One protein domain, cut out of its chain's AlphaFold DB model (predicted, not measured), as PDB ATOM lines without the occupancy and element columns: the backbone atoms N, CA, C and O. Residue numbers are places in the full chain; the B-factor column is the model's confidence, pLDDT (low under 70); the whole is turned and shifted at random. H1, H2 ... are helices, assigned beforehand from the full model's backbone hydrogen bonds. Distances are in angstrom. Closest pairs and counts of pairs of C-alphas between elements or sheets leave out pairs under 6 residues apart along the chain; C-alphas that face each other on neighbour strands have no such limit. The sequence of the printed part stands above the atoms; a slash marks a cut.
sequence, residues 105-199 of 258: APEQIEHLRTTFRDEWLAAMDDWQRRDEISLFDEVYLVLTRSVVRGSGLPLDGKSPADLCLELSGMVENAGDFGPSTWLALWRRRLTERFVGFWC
ATOM      1  N   ALA A 105     -18.197  31.378 -20.265       81.06
ATOM      2  CA  ALA A 105     -17.288  31.805 -21.321       81.06
ATOM      3  C   ALA A 105     -17.702  33.213 -21.798       81.06
ATOM      4  O   ALA A 105     -18.900  33.437 -22.009       81.06
ATOM      5  N   PRO A 106     -16.765  34.166 -21.960       81.94
ATOM      6  CA  PRO A 106     -17.088  35.539 -22.352       81.94
ATOM      7  C   PRO A 106     -17.966  35.622 -23.604       81.94
ATOM      8  O   PRO A 106     -18.908  36.410 -23.649       81.94
ATOM      9  N   GLU A 107     -17.717  34.756 -24.586       83.69
ATOM     10  CA  GLU A 107     -18.473  34.684 -25.834       83.69
ATOM     11  C   GLU A 107     -19.917  34.227 -25.596       83.69
ATOM     12  O   GLU A 107     -20.838  34.736 -26.227       83.69
ATOM     13  N   GLN A 108     -20.129  33.300 -24.659       81.12
ATOM     14  CA  GLN A 108     -21.455  32.784 -24.306       81.12
ATOM     15  C   GLN A 108     -22.258  33.806 -23.505       81.12
ATOM     16  O   GLN A 108     -23.450  33.990 -23.751       81.12
ATOM     17  N   ILE A 109     -21.597  34.530 -22.596       85.31
ATOM     18  CA  ILE A 109     -22.203  35.654 -21.875       85.31
ATOM     19  C   ILE A 109     -22.631  36.735 -22.867       85.31
ATOM     20  O   ILE A 109     -23.760  37.220 -22.799       85.31
ATOM     21  N   GLU A 110     -21.758  37.096 -23.808       87.56
ATOM     22  CA  GLU A 110     -22.050  38.136 -24.791       87.56
ATOM     23  C   GLU A 110     -23.141  37.708 -25.781       87.56
ATOM     24  O   GLU A 110     -24.029  38.498 -26.121       87.56
ATOM     25  N   HIS A 111     -23.138  36.438 -26.184       86.00
ATOM     26  CA  HIS A 111     -24.193  35.859 -27.004       86.00
ATOM     27  C   HIS A 111     -25.550  35.885 -26.287       86.00
ATOM     28  O   HIS A 111     -26.543  36.336 -26.867       86.00
ATOM     29  N   LEU A 112     -25.600  35.481 -25.014       87.00
ATOM     30  CA  LEU A 112     -26.818  35.539 -24.206       87.00
ATOM     31  C   LEU A 112     -27.284  36.983 -23.997       87.00
ATOM     32  O   LEU A 112     -28.472  37.263 -24.125       87.00
ATOM     33  N   ARG A 113     -26.360  37.914 -23.727       90.31
ATOM     34  CA  ARG A 113     -26.657  39.344 -23.558       90.31
ATOM     35  C   ARG A 113     -27.280  39.941 -24.817       90.31
ATOM     36  O   ARG A 113     -28.268  40.667 -24.724       90.31
ATOM     37  N   THR A 114     -26.709  39.633 -25.978       92.00
ATOM     38  CA  THR A 114     -27.202  40.109 -27.276       92.00
ATOM     39  C   THR A 114     -28.568  39.510 -27.585       92.00
ATOM     40  O   THR A 114     -29.511  40.242 -27.863       92.00
ATOM     41  N   THR A 115     -28.712  38.194 -27.426       91.38
ATOM     42  CA  THR A 115     -29.981  37.499 -27.674       91.38
ATOM     43  C   THR A 115     -31.087  38.005 -26.747       91.38
ATOM     44  O   THR A 115     -32.189  38.289 -27.202       91.38
ATOM     45  N   PHE A 116     -30.786  38.198 -25.461       93.56
ATOM     46  CA  PHE A 116     -31.733  38.759 -24.500       93.56
ATOM     47  C   PHE A 116     -32.165  40.174 -24.868       93.56
ATOM     48  O   PHE A 116     -33.347  40.497 -24.780       93.56
ATOM     49  N   ARG A 117     -31.228  41.016 -25.317       94.69
ATOM     50  CA  ARG A 117     -31.548  42.364 -25.794       94.69
ATOM     51  C   ARG A 117     -32.496  42.323 -26.993       94.69
ATOM     52  O   ARG A 117     -33.456  43.088 -27.009       94.69
ATOM     53  N   ASP A 118     -32.239  41.453 -27.963       93.94
ATOM     54  CA  ASP A 118     -33.076  41.322 -29.160       93.94
ATOM     55  C   ASP A 118     -34.496  40.861 -28.804       93.94
ATOM     56  O   ASP A 118     -35.471  41.471 -29.240       93.94
ATOM     57  N   GLU A 119     -34.620  39.819 -27.974       94.31
ATOM     58  CA  GLU A 119     -35.922  39.310 -27.520       94.31
ATOM     59  C   GLU A 119     -36.680  40.349 -26.685       94.31
ATOM     60  O   GLU A 119     -37.898  40.471 -26.808       94.31
ATOM     61  N   TRP A 120     -35.970  41.136 -25.871       95.75
ATOM     62  CA  TRP A 120     -36.561  42.226 -25.100       95.75
ATOM     63  C   TRP A 120     -37.133  43.319 -26.002       95.75
ATOM     64  O   TRP A 120     -38.274  43.737 -25.817       95.75
ATOM     65  N   LEU A 121     -36.358  43.783 -26.986       95.38
ATOM     66  CA  LEU A 121     -36.804  44.818 -27.920       95.38
ATOM     67  C   LEU A 121     -37.999  44.336 -28.752       95.38
ATOM     68  O   LEU A 121     -38.984  45.058 -28.872       95.38
ATOM     69  N   ALA A 122     -37.960  43.093 -29.237       92.94
ATOM     70  CA  ALA A 122     -39.080  42.498 -29.960       92.94
ATOM     71  C   ALA A 122     -40.340  42.361 -29.085       92.94
ATOM     72  O   ALA A 122     -41.457  42.559 -29.563       92.94
ATOM     73  N   ALA A 123     -40.181  42.036 -27.798       93.94
ATOM     74  CA  ALA A 123     -41.299  41.974 -26.863       93.94
ATOM     75  C   ALA A 123     -41.875  43.370 -26.572       93.94
ATOM     76  O   ALA A 123     -43.095  43.527 -26.540       93.94
ATOM     77  N   MET A 124     -41.027  44.399 -26.453       94.88
ATOM     78  CA  MET A 124     -41.467  45.785 -26.256       94.88
ATOM     79  C   MET A 124     -42.386  46.283 -27.375       94.88
ATOM     80  O   MET A 124     -43.379  46.947 -27.074       94.88
ATOM     81  N   ASP A 125     -42.105  45.940 -28.634       93.56
ATOM     82  CA  ASP A 125     -42.960  46.307 -29.774       93.56
ATOM     83  C   ASP A 125     -44.380  45.734 -29.648       93.56
ATOM     84  O   ASP A 125     -45.338  46.296 -30.186       93.56
ATOM     85  N   ASP A 126     -44.534  44.591 -28.976       91.12
ATOM     86  CA  ASP A 126     -45.832  43.981 -28.689       91.12
ATOM     87  C   ASP A 126     -46.477  44.561 -27.430       91.12
ATOM     88  O   ASP A 126     -47.667  44.872 -27.434       91.12
ATOM     89  N   TRP A 127     -45.691  44.791 -26.378       95.88
ATOM     90  CA  TRP A 127     -46.162  45.403 -25.136       95.88
ATOM     91  C   TRP A 127     -46.738  46.801 -25.358       95.88
ATOM     92  O   TRP A 127     -47.746  47.142 -24.752       95.88
ATOM     93  N   GLN A 128     -46.156  47.591 -26.265       95.06
ATOM     94  CA  GLN A 128     -46.663  48.920 -26.628       95.06
ATOM     95  C   GLN A 128     -48.061  48.899 -27.259       95.06
ATOM     96  O   GLN A 128     -48.739  49.924 -27.273       95.06
ATOM     97  N   ARG A 129     -48.491  47.752 -27.798       94.75
ATOM     98  CA  ARG A 129     -49.816  47.564 -28.407       94.75
ATOM     99  C   ARG A 129     -50.864  47.064 -27.408       94.75
ATOM    100  O   ARG A 129     -52.013  46.873 -27.799       94.75
ATOM    101  N   ARG A 130     -50.481  46.824 -26.151       93.88
ATOM    102  CA  ARG A 130     -51.357  46.330 -25.084       93.88
ATOM    103  C   ARG A 130     -51.538  47.410 -24.018       93.88
ATOM    104  O   ARG A 130     -50.592  48.115 -23.684       93.88
ATOM    105  N   ASP A 131     -52.738  47.493 -23.454       93.94
ATOM    106  CA  ASP A 131     -53.039  48.469 -22.398       93.94
ATOM    107  C   ASP A 131     -52.375  48.108 -21.056       93.94
ATOM    108  O   ASP A 131     -52.004  48.988 -20.281       93.94
ATOM    109  N   GLU A 132     -52.201  46.812 -20.781       95.19
ATOM    110  CA  GLU A 132     -51.592  46.292 -19.556       95.19
ATOM    111  C   GLU A 132     -50.788  45.016 -19.851       95.19
ATOM    112  O   GLU A 132     -51.177  44.195 -20.687       95.19
ATOM    113  N   ILE A 133     -49.667  44.843 -19.144       94.31
ATOM    114  CA  ILE A 133     -48.850  43.626 -19.170       94.31
ATOM    115  C   ILE A 133     -48.440  43.217 -17.751       94.31
ATOM    116  O   ILE A 133     -48.219  44.061 -16.883       94.31
ATOM    117  N   SER A 134     -48.251  41.914 -17.539       93.94
ATOM    118  CA  SER A 134     -47.556  41.390 -16.360       93.94
ATOM    119  C   SER A 134     -46.063  41.327 -16.668       93.94
ATOM    120  O   SER A 134     -45.601  40.400 -17.331       93.94
ATOM    121  N   LEU A 135     -45.295  42.321 -16.205       92.56
ATOM    122  CA  LEU A 135     -43.849  42.370 -16.463       92.56
ATOM    123  C   LEU A 135     -43.149  41.080 -16.014       92.56
ATOM    124  O   LEU A 135     -42.218  40.627 -16.664       92.56
ATOM    125  N   PHE A 136     -43.607  40.479 -14.919       87.81
ATOM    126  CA  PHE A 136     -43.032  39.252 -14.382       87.81
ATOM    127  C   PHE A 136     -43.168  38.071 -15.358       87.81
ATOM    128  O   PHE A 136     -42.170  37.429 -15.688       87.81
ATOM    129  N   ASP A 137     -44.371  37.848 -15.891       88.38
ATOM    130  CA  ASP A 137     -44.639  36.762 -16.845       88.38
ATOM    131  C   ASP A 137     -43.922  37.002 -18.181       88.38
ATOM    132  O   ASP A 137     -43.343  36.092 -18.779       88.38
ATOM    133  N   GLU A 138     -43.911  38.256 -18.631       92.62
ATOM    134  CA  GLU A 138     -43.256  38.659 -19.873       92.62
ATOM    135  C   GLU A 138     -41.726  38.498 -19.784       92.62
ATOM    136  O   GLU A 138     -41.100  37.990 -20.715       92.62
ATOM    137  N   VAL A 139     -41.109  38.827 -18.643       92.50
ATOM    138  CA  VAL A 139     -39.669  38.608 -18.412       92.50
ATOM    139  C   VAL A 139     -39.326  37.119 -18.433       92.50
ATOM    140  O   VAL A 139     -38.326  36.741 -19.050       92.50
ATOM    141  N   TYR A 140     -40.143  36.255 -17.819       89.31
ATOM    142  CA  TYR A 140     -39.940  34.803 -17.894       89.31
ATOM    143  C   TYR A 140     -39.962  34.291 -19.335       89.31
ATOM    144  O   TYR A 140     -39.127  33.463 -19.723       89.31
ATOM    145  N   LEU A 141     -40.884  34.807 -20.148       90.94
ATOM    146  CA  LEU A 141     -40.982  34.441 -21.554       90.94
ATOM    147  C   LEU A 141     -39.765  34.923 -22.354       90.94
ATOM    148  O   LEU A 141     -39.194  34.134 -23.110       90.94
ATOM    149  N   VAL A 142     -39.331  36.172 -22.159       93.06
ATOM    150  CA  VAL A 142     -38.136  36.734 -22.813       93.06
ATOM    151  C   VAL A 142     -36.887  35.930 -22.442       93.06
ATOM    152  O   VAL A 142     -36.121  35.538 -23.324       93.06
ATOM    153  N   LEU A 143     -36.698  35.605 -21.160       90.81
ATOM    154  CA  LEU A 143     -35.581  34.773 -20.702       90.81
ATOM    155  C   LEU A 143     -35.615  33.379 -21.333       90.81
ATOM    156  O   LEU A 143     -34.592  32.897 -21.817       90.81
ATOM    157  N   THR A 144     -36.791  32.750 -21.385       89.00
ATOM    158  CA  THR A 144     -36.942  31.419 -21.984       89.00
ATOM    159  C   THR A 144     -36.596  31.438 -23.471       89.00
ATOM    160  O   THR A 144     -35.822  30.598 -23.927       89.00
ATOM    161  N   ARG A 145     -37.100  32.421 -24.228       89.81
ATOM    162  CA  ARG A 145     -36.762  32.589 -25.652       89.81
ATOM    163  C   ARG A 145     -35.270  32.812 -25.859       89.81
ATOM    164  O   ARG A 145     -34.685  32.190 -26.743       89.81
ATOM    165  N   SER A 146     -34.655  33.626 -25.003       89.94
ATOM    166  CA  SER A 146     -33.222  33.928 -25.067       89.94
ATOM    167  C   SER A 146     -32.372  32.675 -24.890       89.94
ATOM    168  O   SER A 146     -31.454  32.434 -25.670       89.94
ATOM    169  N   VAL A 147     -32.710  31.846 -23.896       86.56
ATOM    170  CA  VAL A 147     -32.005  30.586 -23.643       86.56
ATOM    171  C   VAL A 147     -32.225  29.606 -24.786       86.56
ATOM    172  O   VAL A 147     -31.249  29.074 -25.289       86.56
ATOM    173  N   VAL A 148     -33.464  29.405 -25.243       86.50
ATOM    174  CA  VAL A 148     -33.780  28.481 -26.347       86.50
ATOM    175  C   VAL A 148     -33.036  28.851 -27.627       86.50
ATOM    176  O   VAL A 148     -32.452  27.985 -28.281       86.50
ATOM    177  N   ARG A 149     -33.046  30.142 -27.974       83.44
ATOM    178  CA  ARG A 149     -32.366  30.665 -29.159       83.44
ATOM    179  C   ARG A 149     -30.850  30.529 -29.036       83.44
ATOM    180  O   ARG A 149     -30.213  30.143 -30.010       83.44
ATOM    181  N   GLY A 150     -30.290  30.783 -27.851       76.19
ATOM    182  CA  GLY A 150     -28.852  30.666 -27.606       76.19
ATOM    183  C   GLY A 150     -28.342  29.233 -27.422       76.19
ATOM    184  O   GLY A 150     -27.177  28.957 -27.687       76.19
ATOM    185  N   SER A 151     -29.194  28.299 -26.996       74.19
ATOM    186  CA  SER A 151     -28.799  26.915 -26.711       74.19
ATOM    187  C   SER A 151     -28.929  25.975 -27.909       74.19
ATOM    188  O   SER A 151     -28.519  24.821 -27.809       74.19
ATOM    189  N   GLY A 152     -29.554  26.416 -29.009       70.06
ATOM    190  CA  GLY A 152     -29.812  25.579 -30.187       70.06
ATOM    191  C   GLY A 152     -30.690  24.357 -29.893       70.06
ATOM    192  O   GLY A 152     -30.595  23.351 -30.594       70.06
ATOM    193  N   LEU A 153     -31.512  24.414 -28.835       72.19
ATOM    194  CA  LEU A 153     -32.332  23.276 -28.422       72.19
ATOM    195  C   LEU A 153     -33.459  23.067 -29.446       72.19
ATOM    196  O   LEU A 153     -34.263  23.983 -29.642       72.19
ATOM    197  N   PRO A 154     -33.565  21.884 -30.081       69.69
ATOM    198  CA  PRO A 154     -34.732  21.568 -30.890       69.69
ATOM    199  C   PRO A 154     -35.937  21.512 -29.953       69.69
ATOM    200  O   PRO A 154     -35.886  20.843 -28.929       69.69
ATOM    201  N   LEU A 155     -37.005  22.249 -30.255       70.75
ATOM    202  CA  LEU A 155     -38.191  22.283 -29.393       70.75
ATOM    203  C   LEU A 155     -39.204  21.161 -29.693       70.75
ATOM    204  O   LEU A 155     -40.189  21.059 -28.972       70.75
ATOM    205  N   ASP A 156     -39.004  20.346 -30.738       66.94
ATOM    206  CA  ASP A 156     -39.907  19.259 -31.180       66.94
ATOM    207  C   ASP A 156     -41.404  19.585 -31.058       66.94
ATOM    208  O   ASP A 156     -42.192  18.859 -30.451       66.94
ATOM    209  N   GLY A 157     -41.804  20.723 -31.621       69.00
ATOM    210  CA  GLY A 157     -43.202  21.155 -31.627       69.00
ATOM    211  C   GLY A 157     -43.693  21.815 -30.333       69.00
ATOM    212  O   GLY A 157     -44.838  22.258 -30.307       69.00
ATOM    213  N   LYS A 158     -42.863  21.951 -29.288       78.69
ATOM    214  CA  LYS A 158     -43.160  22.828 -28.145       78.69
ATOM    215  C   LYS A 158     -42.912  24.288 -28.504       78.69
ATOM    216  O   LYS A 158     -41.937  24.621 -29.176       78.69
ATOM    217  N   SER A 159     -43.759  25.183 -28.007       83.62
ATOM    218  CA  SER A 159     -43.477  26.612 -28.090       83.62
ATOM    219  C   SER A 159     -42.552  27.053 -26.942       83.62
ATOM    220  O   SER A 159     -42.559  26.451 -25.863       83.62
ATOM    221  N   PRO A 160     -41.791  28.151 -27.104       82.31
ATOM    222  CA  PRO A 160     -41.077  28.774 -25.990       82.31
ATOM    223  C   PRO A 160     -41.989  29.159 -24.815       82.31
ATOM    224  O   PRO A 160     -41.529  29.210 -23.679       82.31
ATOM    225  N   ALA A 161     -43.280  29.408 -25.065       83.94
ATOM    226  CA  ALA A 161     -44.253  29.699 -24.015       83.94
ATOM    227  C   ALA A 161     -44.592  28.454 -23.178       83.94
ATOM    228  O   ALA A 161     -44.663  28.546 -21.955       83.94
ATOM    229  N   ASP A 162     -44.713  27.281 -23.806       82.62
ATOM    230  CA  ASP A 162     -44.934  26.019 -23.085       82.62
ATOM    231  C   ASP A 162     -43.741  25.685 -22.189       82.62
ATOM    232  O   ASP A 162     -43.904  25.334 -21.019       82.62
ATOM    233  N   LEU A 163     -42.527  25.858 -22.718       82.88
ATOM    234  CA  LEU A 163     -41.304  25.660 -21.947       82.88
ATOM    235  C   LEU A 163     -41.197  26.668 -20.794       82.88
ATOM    236  O   LEU A 163     -40.812  26.297 -19.689       82.88
ATOM    237  N   CYS A 164     -41.586  27.922 -21.022       84.88
ATOM    238  CA  CYS A 164     -41.611  28.961 -19.995       84.88
ATOM    239  C   CYS A 164     -42.528  28.569 -18.825       84.88
ATOM    240  O   CYS A 164     -42.126  28.664 -17.665       84.88
ATOM    241  N   LEU A 165     -43.725  28.046 -19.115       80.50
ATOM    242  CA  LEU A 165     -44.673  27.559 -18.104       80.50
ATOM    243  C   LEU A 165     -44.152  26.341 -17.324       80.50
ATOM    244  O   LEU A 165     -44.494  26.155 -16.154       80.50
ATOM    245  N   GLU A 166     -43.356  25.481 -17.960       77.94
ATOM    246  CA  GLU A 166     -42.688  24.367 -17.280       77.94
ATOM    247  C   GLU A 166     -41.575  24.879 -16.348       77.94
ATOM    248  O   GLU A 166     -41.542  24.497 -15.177       77.94
ATOM    249  N   LEU A 167     -40.708  25.776 -16.833       77.25
ATOM    250  CA  LEU A 167     -39.548  26.289 -16.095       77.25
ATOM    251  C   LEU A 167     -39.931  27.201 -14.923       77.25
ATOM    252  O   LEU A 167     -39.438  27.003 -13.810       77.25
ATOM    253  N   SER A 168     -40.820  28.172 -15.143       74.44
ATOM    254  CA  SER A 168     -41.332  29.064 -14.085       74.44
ATOM    255  C   SER A 168     -41.992  28.256 -12.967       74.44
ATOM    256  O   SER A 168     -41.644  28.410 -11.797       74.44
ATOM    257  N   GLY A 169     -42.824  27.276 -13.331       68.81
ATOM    258  CA  GLY A 169     -43.467  26.373 -12.382       68.81
ATOM    259  C   GLY A 169     -42.483  25.565 -11.526       68.81
ATOM    260  O   GLY A 169     -42.798  25.260 -10.376       68.81
ATOM    261  N   MET A 170     -41.290  25.238 -12.031       68.81
ATOM    262  CA  MET A 170     -40.253  24.561 -11.239       68.81
ATOM    263  C   MET A 170     -39.598  25.486 -10.206       68.81
ATOM    264  O   MET A 170     -39.263  25.031  -9.112       68.81
ATOM    265  N   VAL A 171     -39.422  26.769 -10.537       68.00
ATOM    266  CA  VAL A 171     -38.802  27.764  -9.650       68.00
ATOM    267  C   VAL A 171     -39.787  28.233  -8.582       68.00
ATOM    268  O   VAL A 171     -39.452  28.246  -7.400       68.00
ATOM    269  N   GLU A 172     -41.014  28.564  -8.977       64.94
ATOM    270  CA  GLU A 172     -42.023  29.131  -8.076       64.94
ATOM    271  C   GLU A 172     -42.525  28.117  -7.042       64.94
ATOM    272  O   GLU A 172     -42.756  28.470  -5.889       64.94
ATOM    273  N   ASN A 173     -42.613  26.831  -7.401       59.16
ATOM    274  CA  ASN A 173     -43.106  25.787  -6.493       59.16
ATOM    275  C   ASN A 173     -42.006  25.113  -5.657       59.16
ATOM    276  O   ASN A 173     -42.281  24.175  -4.910       59.16
ATOM    277  N   ALA A 174     -40.755  25.561  -5.768       52.09
ATOM    278  CA  ALA A 174     -39.610  24.962  -5.088       52.09
ATOM    279  C   ALA A 174     -39.646  25.054  -3.551       52.09
ATOM    280  O   ALA A 174     -39.038  24.225  -2.865       52.09
ATOM    281  N   GLY A 175     -40.316  26.084  -3.026       50.22
ATOM    282  CA  GLY A 175     -40.472  26.346  -1.592       50.22
ATOM    283  C   GLY A 175     -41.852  25.995  -1.033       50.22
ATOM    284  O   GLY A 175     -42.030  26.041   0.183       50.22
ATOM    285  N   ASP A 176     -42.803  25.627  -1.896       53.22
ATOM    286  CA  ASP A 176     -44.188  25.361  -1.514       53.22
ATOM    287  C   ASP A 176     -44.445  23.873  -1.247       53.22
ATOM    288  O   ASP A 176     -43.882  22.974  -1.879       53.22
ATOM    289  N   PHE A 177     -45.356  23.614  -0.309       45.81
ATOM    290  CA  PHE A 177     -45.868  22.284   0.007       45.81
ATOM    291  C   PHE A 177     -47.328  22.184  -0.468       45.81
ATOM    292  O   PHE A 177     -48.222  22.715   0.188       45.81
ATOM    293  N   GLY A 178     -47.600  21.511  -1.598       48.06
ATOM    294  CA  GLY A 178     -48.976  21.368  -2.105       48.06
ATOM    295  C   GLY A 178     -49.128  20.647  -3.458       48.06
ATOM    296  O   GLY A 178     -48.151  20.152  -4.015       48.06
ATOM    297  N   PRO A 179     -50.354  20.552  -4.015       43.34
ATOM    298  CA  PRO A 179     -50.625  19.906  -5.310       43.34
ATOM    299  C   PRO A 179     -49.909  20.572  -6.500       43.34
ATOM    300  O   PRO A 179     -49.579  19.893  -7.472       43.34
ATOM    301  N   SER A 180     -49.589  21.866  -6.409       47.00
ATOM    302  CA  SER A 180     -48.761  22.574  -7.394       47.00
ATOM    303  C   SER A 180     -47.320  22.042  -7.432       47.00
ATOM    304  O   SER A 180     -46.754  21.852  -8.507       47.00
ATOM    305  N   THR A 181     -46.771  21.661  -6.277       50.03
ATOM    306  CA  THR A 181     -45.476  20.983  -6.130       50.03
ATOM    307  C   THR A 181     -45.455  19.615  -6.821       50.03
ATOM    308  O   THR A 181     -44.467  19.235  -7.449       50.03
ATOM    309  N   TRP A 182     -46.561  18.868  -6.752       48.41
ATOM    310  CA  TRP A 182     -46.704  17.582  -7.443       48.41
ATOM    311  C   TRP A 182     -46.787  17.748  -8.963       48.41
ATOM    312  O   TRP A 182     -46.156  16.983  -9.695       48.41
ATOM    313  N   LEU A 183     -47.505  18.769  -9.437       49.78
ATOM    314  CA  LEU A 183     -47.565  19.108 -10.859       49.78
ATOM    315  C   LEU A 183     -46.193  19.544 -11.396       49.78
ATOM    316  O   LEU A 183     -45.798  19.108 -12.478       49.78
ATOM    317  N   ALA A 184     -45.439  20.334 -10.626       53.81
ATOM    318  CA  ALA A 184     -44.077  20.743 -10.968       53.81
ATOM    319  C   ALA A 184     -43.114  19.541 -11.050       53.81
ATOM    320  O   ALA A 184     -42.361  19.420 -12.015       53.81
ATOM    321  N   LEU A 185     -43.192  18.592 -10.106       55.47
ATOM    322  CA  LEU A 185     -42.424  17.339 -10.160       55.47
ATOM    323  C   LEU A 185     -42.790  16.468 -11.373       55.47
ATOM    324  O   LEU A 185     -41.922  15.805 -11.943       55.47
ATOM    325  N   TRP A 186     -44.065  16.445 -11.767       50.09
ATOM    326  CA  TRP A 186     -44.513  15.691 -12.938       50.09
ATOM    327  C   TRP A 186     -44.033  16.327 -14.249       50.09
ATOM    328  O   TRP A 186     -43.480  15.625 -15.095       50.09
ATOM    329  N   ARG A 187     -44.154  17.655 -14.385       54.34
ATOM    330  CA  ARG A 187     -43.646  18.415 -15.540       54.34
ATOM    331  C   ARG A 187     -42.132  18.284 -15.687       54.34
ATOM    332  O   ARG A 187     -41.661  17.977 -16.776       54.34
ATOM    333  N   ARG A 188     -41.387  18.360 -14.580       59.97
ATOM    334  CA  ARG A 188     -39.935  18.131 -14.553       59.97
ATOM    335  C   ARG A 188     -39.534  16.788 -15.171       59.97
ATOM    336  O   ARG A 188     -38.625  16.747 -15.992       59.97
ATOM    337  N   ARG A 189     -40.241  15.695 -14.851       58.28
ATOM    338  CA  ARG A 189     -39.969  14.370 -15.449       58.28
ATOM    339  C   ARG A 189     -40.191  14.342 -16.961       58.28
ATOM    340  O   ARG A 189     -39.536  13.562 -17.648       58.28
ATOM    341  N   LEU A 190     -41.115  15.146 -17.485       59.38
ATOM    342  CA  LEU A 190     -41.339  15.259 -18.928       59.38
ATOM    343  C   LEU A 190     -40.195  16.027 -19.597       59.38
ATOM    344  O   LEU A 190     -39.693  15.578 -20.625       59.38
ATOM    345  N   THR A 191     -39.735  17.121 -18.989       56.91
ATOM    346  CA  THR A 191     -38.593  17.904 -19.479       56.91
ATOM    347  C   THR A 191     -37.279  17.109 -19.397       56.91
ATOM    348  O   THR A 191     -36.507  17.105 -20.351       56.91
ATOM    349  N   GLU A 192     -37.041  16.352 -18.321       60.66
ATOM    350  CA  GLU A 192     -35.862  15.477 -18.180       60.66
ATOM    351  C   GLU A 192     -35.876  14.315 -19.185       60.66
ATOM    352  O   GLU A 192     -34.844  14.007 -19.777       60.66
ATOM    353  N   ARG A 193     -37.041  13.701 -19.450       58.50
ATOM    354  CA  ARG A 193     -37.177  12.684 -20.514       58.50
ATOM    355  C   ARG A 193     -36.916  13.262 -21.900       58.50
ATOM    356  O   ARG A 193     -36.332  12.577 -22.733       58.50
ATOM    357  N   PHE A 194     -37.337  14.501 -22.135       55.69
ATOM    358  CA  PHE A 194     -37.112  15.208 -23.388       55.69
ATOM    359  C   PHE A 194     -35.626  15.516 -23.614       55.69
ATOM    360  O   PHE A 194     -35.057  15.106 -24.621       55.69
ATOM    361  N   VAL A 195     -34.959  16.152 -22.647       58.34
ATOM    362  CA  VAL A 195     -33.519  16.452 -22.737       58.34
ATOM    363  C   VAL A 195     -32.684  15.164 -22.763       58.34
ATOM    364  O   VAL A 195     -31.706  15.075 -23.502       58.34
ATOM    365  N   GLY A 196     -33.095  14.129 -22.022       54.38
ATOM    366  CA  GLY A 196     -32.445  12.817 -22.025       54.38
ATOM    367  C   GLY A 196     -32.506  12.097 -23.377       54.38
ATOM    368  O   GLY A 196     -31.530  11.451 -23.748       54.38
ATOM    369  N   PHE A 197     -33.597  12.246 -24.137       49.59
ATOM    370  CA  PHE A 197     -33.718  11.714 -25.501       49.59
ATOM    371  C   PHE A 197     -32.707  12.354 -26.468       49.59
ATOM    372  O   PHE A 197     -32.155  11.674 -27.327       49.59
ATOM    373  N   TRP A 198     -32.409  13.641 -26.285       49.22
ATOM    374  CA  TRP A 198     -31.457  14.376 -27.121       49.22
ATOM    375  C   TRP A 198     -29.993  14.185 -26.695       49.22
ATOM    376  O   TRP A 198     -29.114  14.085 -27.548       49.22
ATOM    377  N   CYS A 199     -29.708  14.077 -25.392       48.19
ATOM    378  CA  CYS A 199     -28.358  13.774 -24.898       48.19
ATOM    379  C   CYS A 199     -27.975  12.288 -25.036       48.19
ATOM    380  O   CYS A 199     -26.788  11.966 -25.058       48.19
TER     381      CYS A 199
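Overview. This is residues 105 to 199 of the 258 residues of an uncharacterized protein of Mesorhizobium sp. M00.F.Ca.ET.216.01.1.1 (UniProt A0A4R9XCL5). Four helices follow one another in a loose zigzag row: H1 and H2 make a helical hairpin, H3 crosses steeply between H2 and H4, and H4 makes the far side of the row. Each helix touches only the helix before or after it in the chain, and residues 128 to 134, in the link from H1 to H2, stick out beyond the rest. The printed part has 95 residues with four named helices in the order H1, H2, H3, H4 and no named strand, and its class is all helix. The whole is only just loose, close to compact, with a radius of gyration of the C-alphas of 15.0 A and spans of 36 by 36 by 27 A.

Along the chain. The longest helix by residues is H1, residues 106 to 127, which measures 30.8 A from its first to its last C-alpha and begins with C-alpha 106 at (-17.088, 35.539, -22.352). H2 is residues 135 to 151, 23.9 A long, with C-alpha 135 at (-43.849, 42.370, -16.463). H3 is residues 160 to 172, 17.9 A long. H4 is residues 179 to 199, 30.3 A long, and ends with C-alpha 199 at (-28.358, 13.774, -24.898).

Arrangement. H1 touches H2 at a steep tilt of 44 degrees, and the two run opposite ways as a hairpin. Their closest C-alphas are those of Phe 116 and Ser 146, 5.1 A apart. H2 touches H3 at a steep tilt of 65 degrees, opposite ways, with the C-alphas of Thr 144 and Cys 164 closest at 5.6 A. H3 touches H4 with residues 166 to 170 alone, and H4 touches H3 with residues 184 to 191 alone. The closest C-alphas of this pair are those of Met 170 and Ala 184, 5.4 A apart, and the two helices run opposite ways at a steep tilt of 53 degrees. The helix packing is mostly crossed, with 0 of these 3 touching pairs at a shallow tilt. H1 is apart from H3 and from H4, and H2 is apart from H4. Every O i to N i+4 pair is within hydrogen-bond range in H2, H3 and H4, and 17 of 18 are in H1.

Size, cuts and confidence. The two C-alphas farthest apart are those of Asp 131 and Cys 199, at 42.7 A. The printed part has no cut, and the links from H1 to H2, H2 to H3 and H3 to H4 are short, with 7, 8 and 6 residues. The mean pLDDT of the printed part of this model is 76.2; residues 154, 156 to 157 and 169 to 199 are under 70, and H4 has a mean of 53.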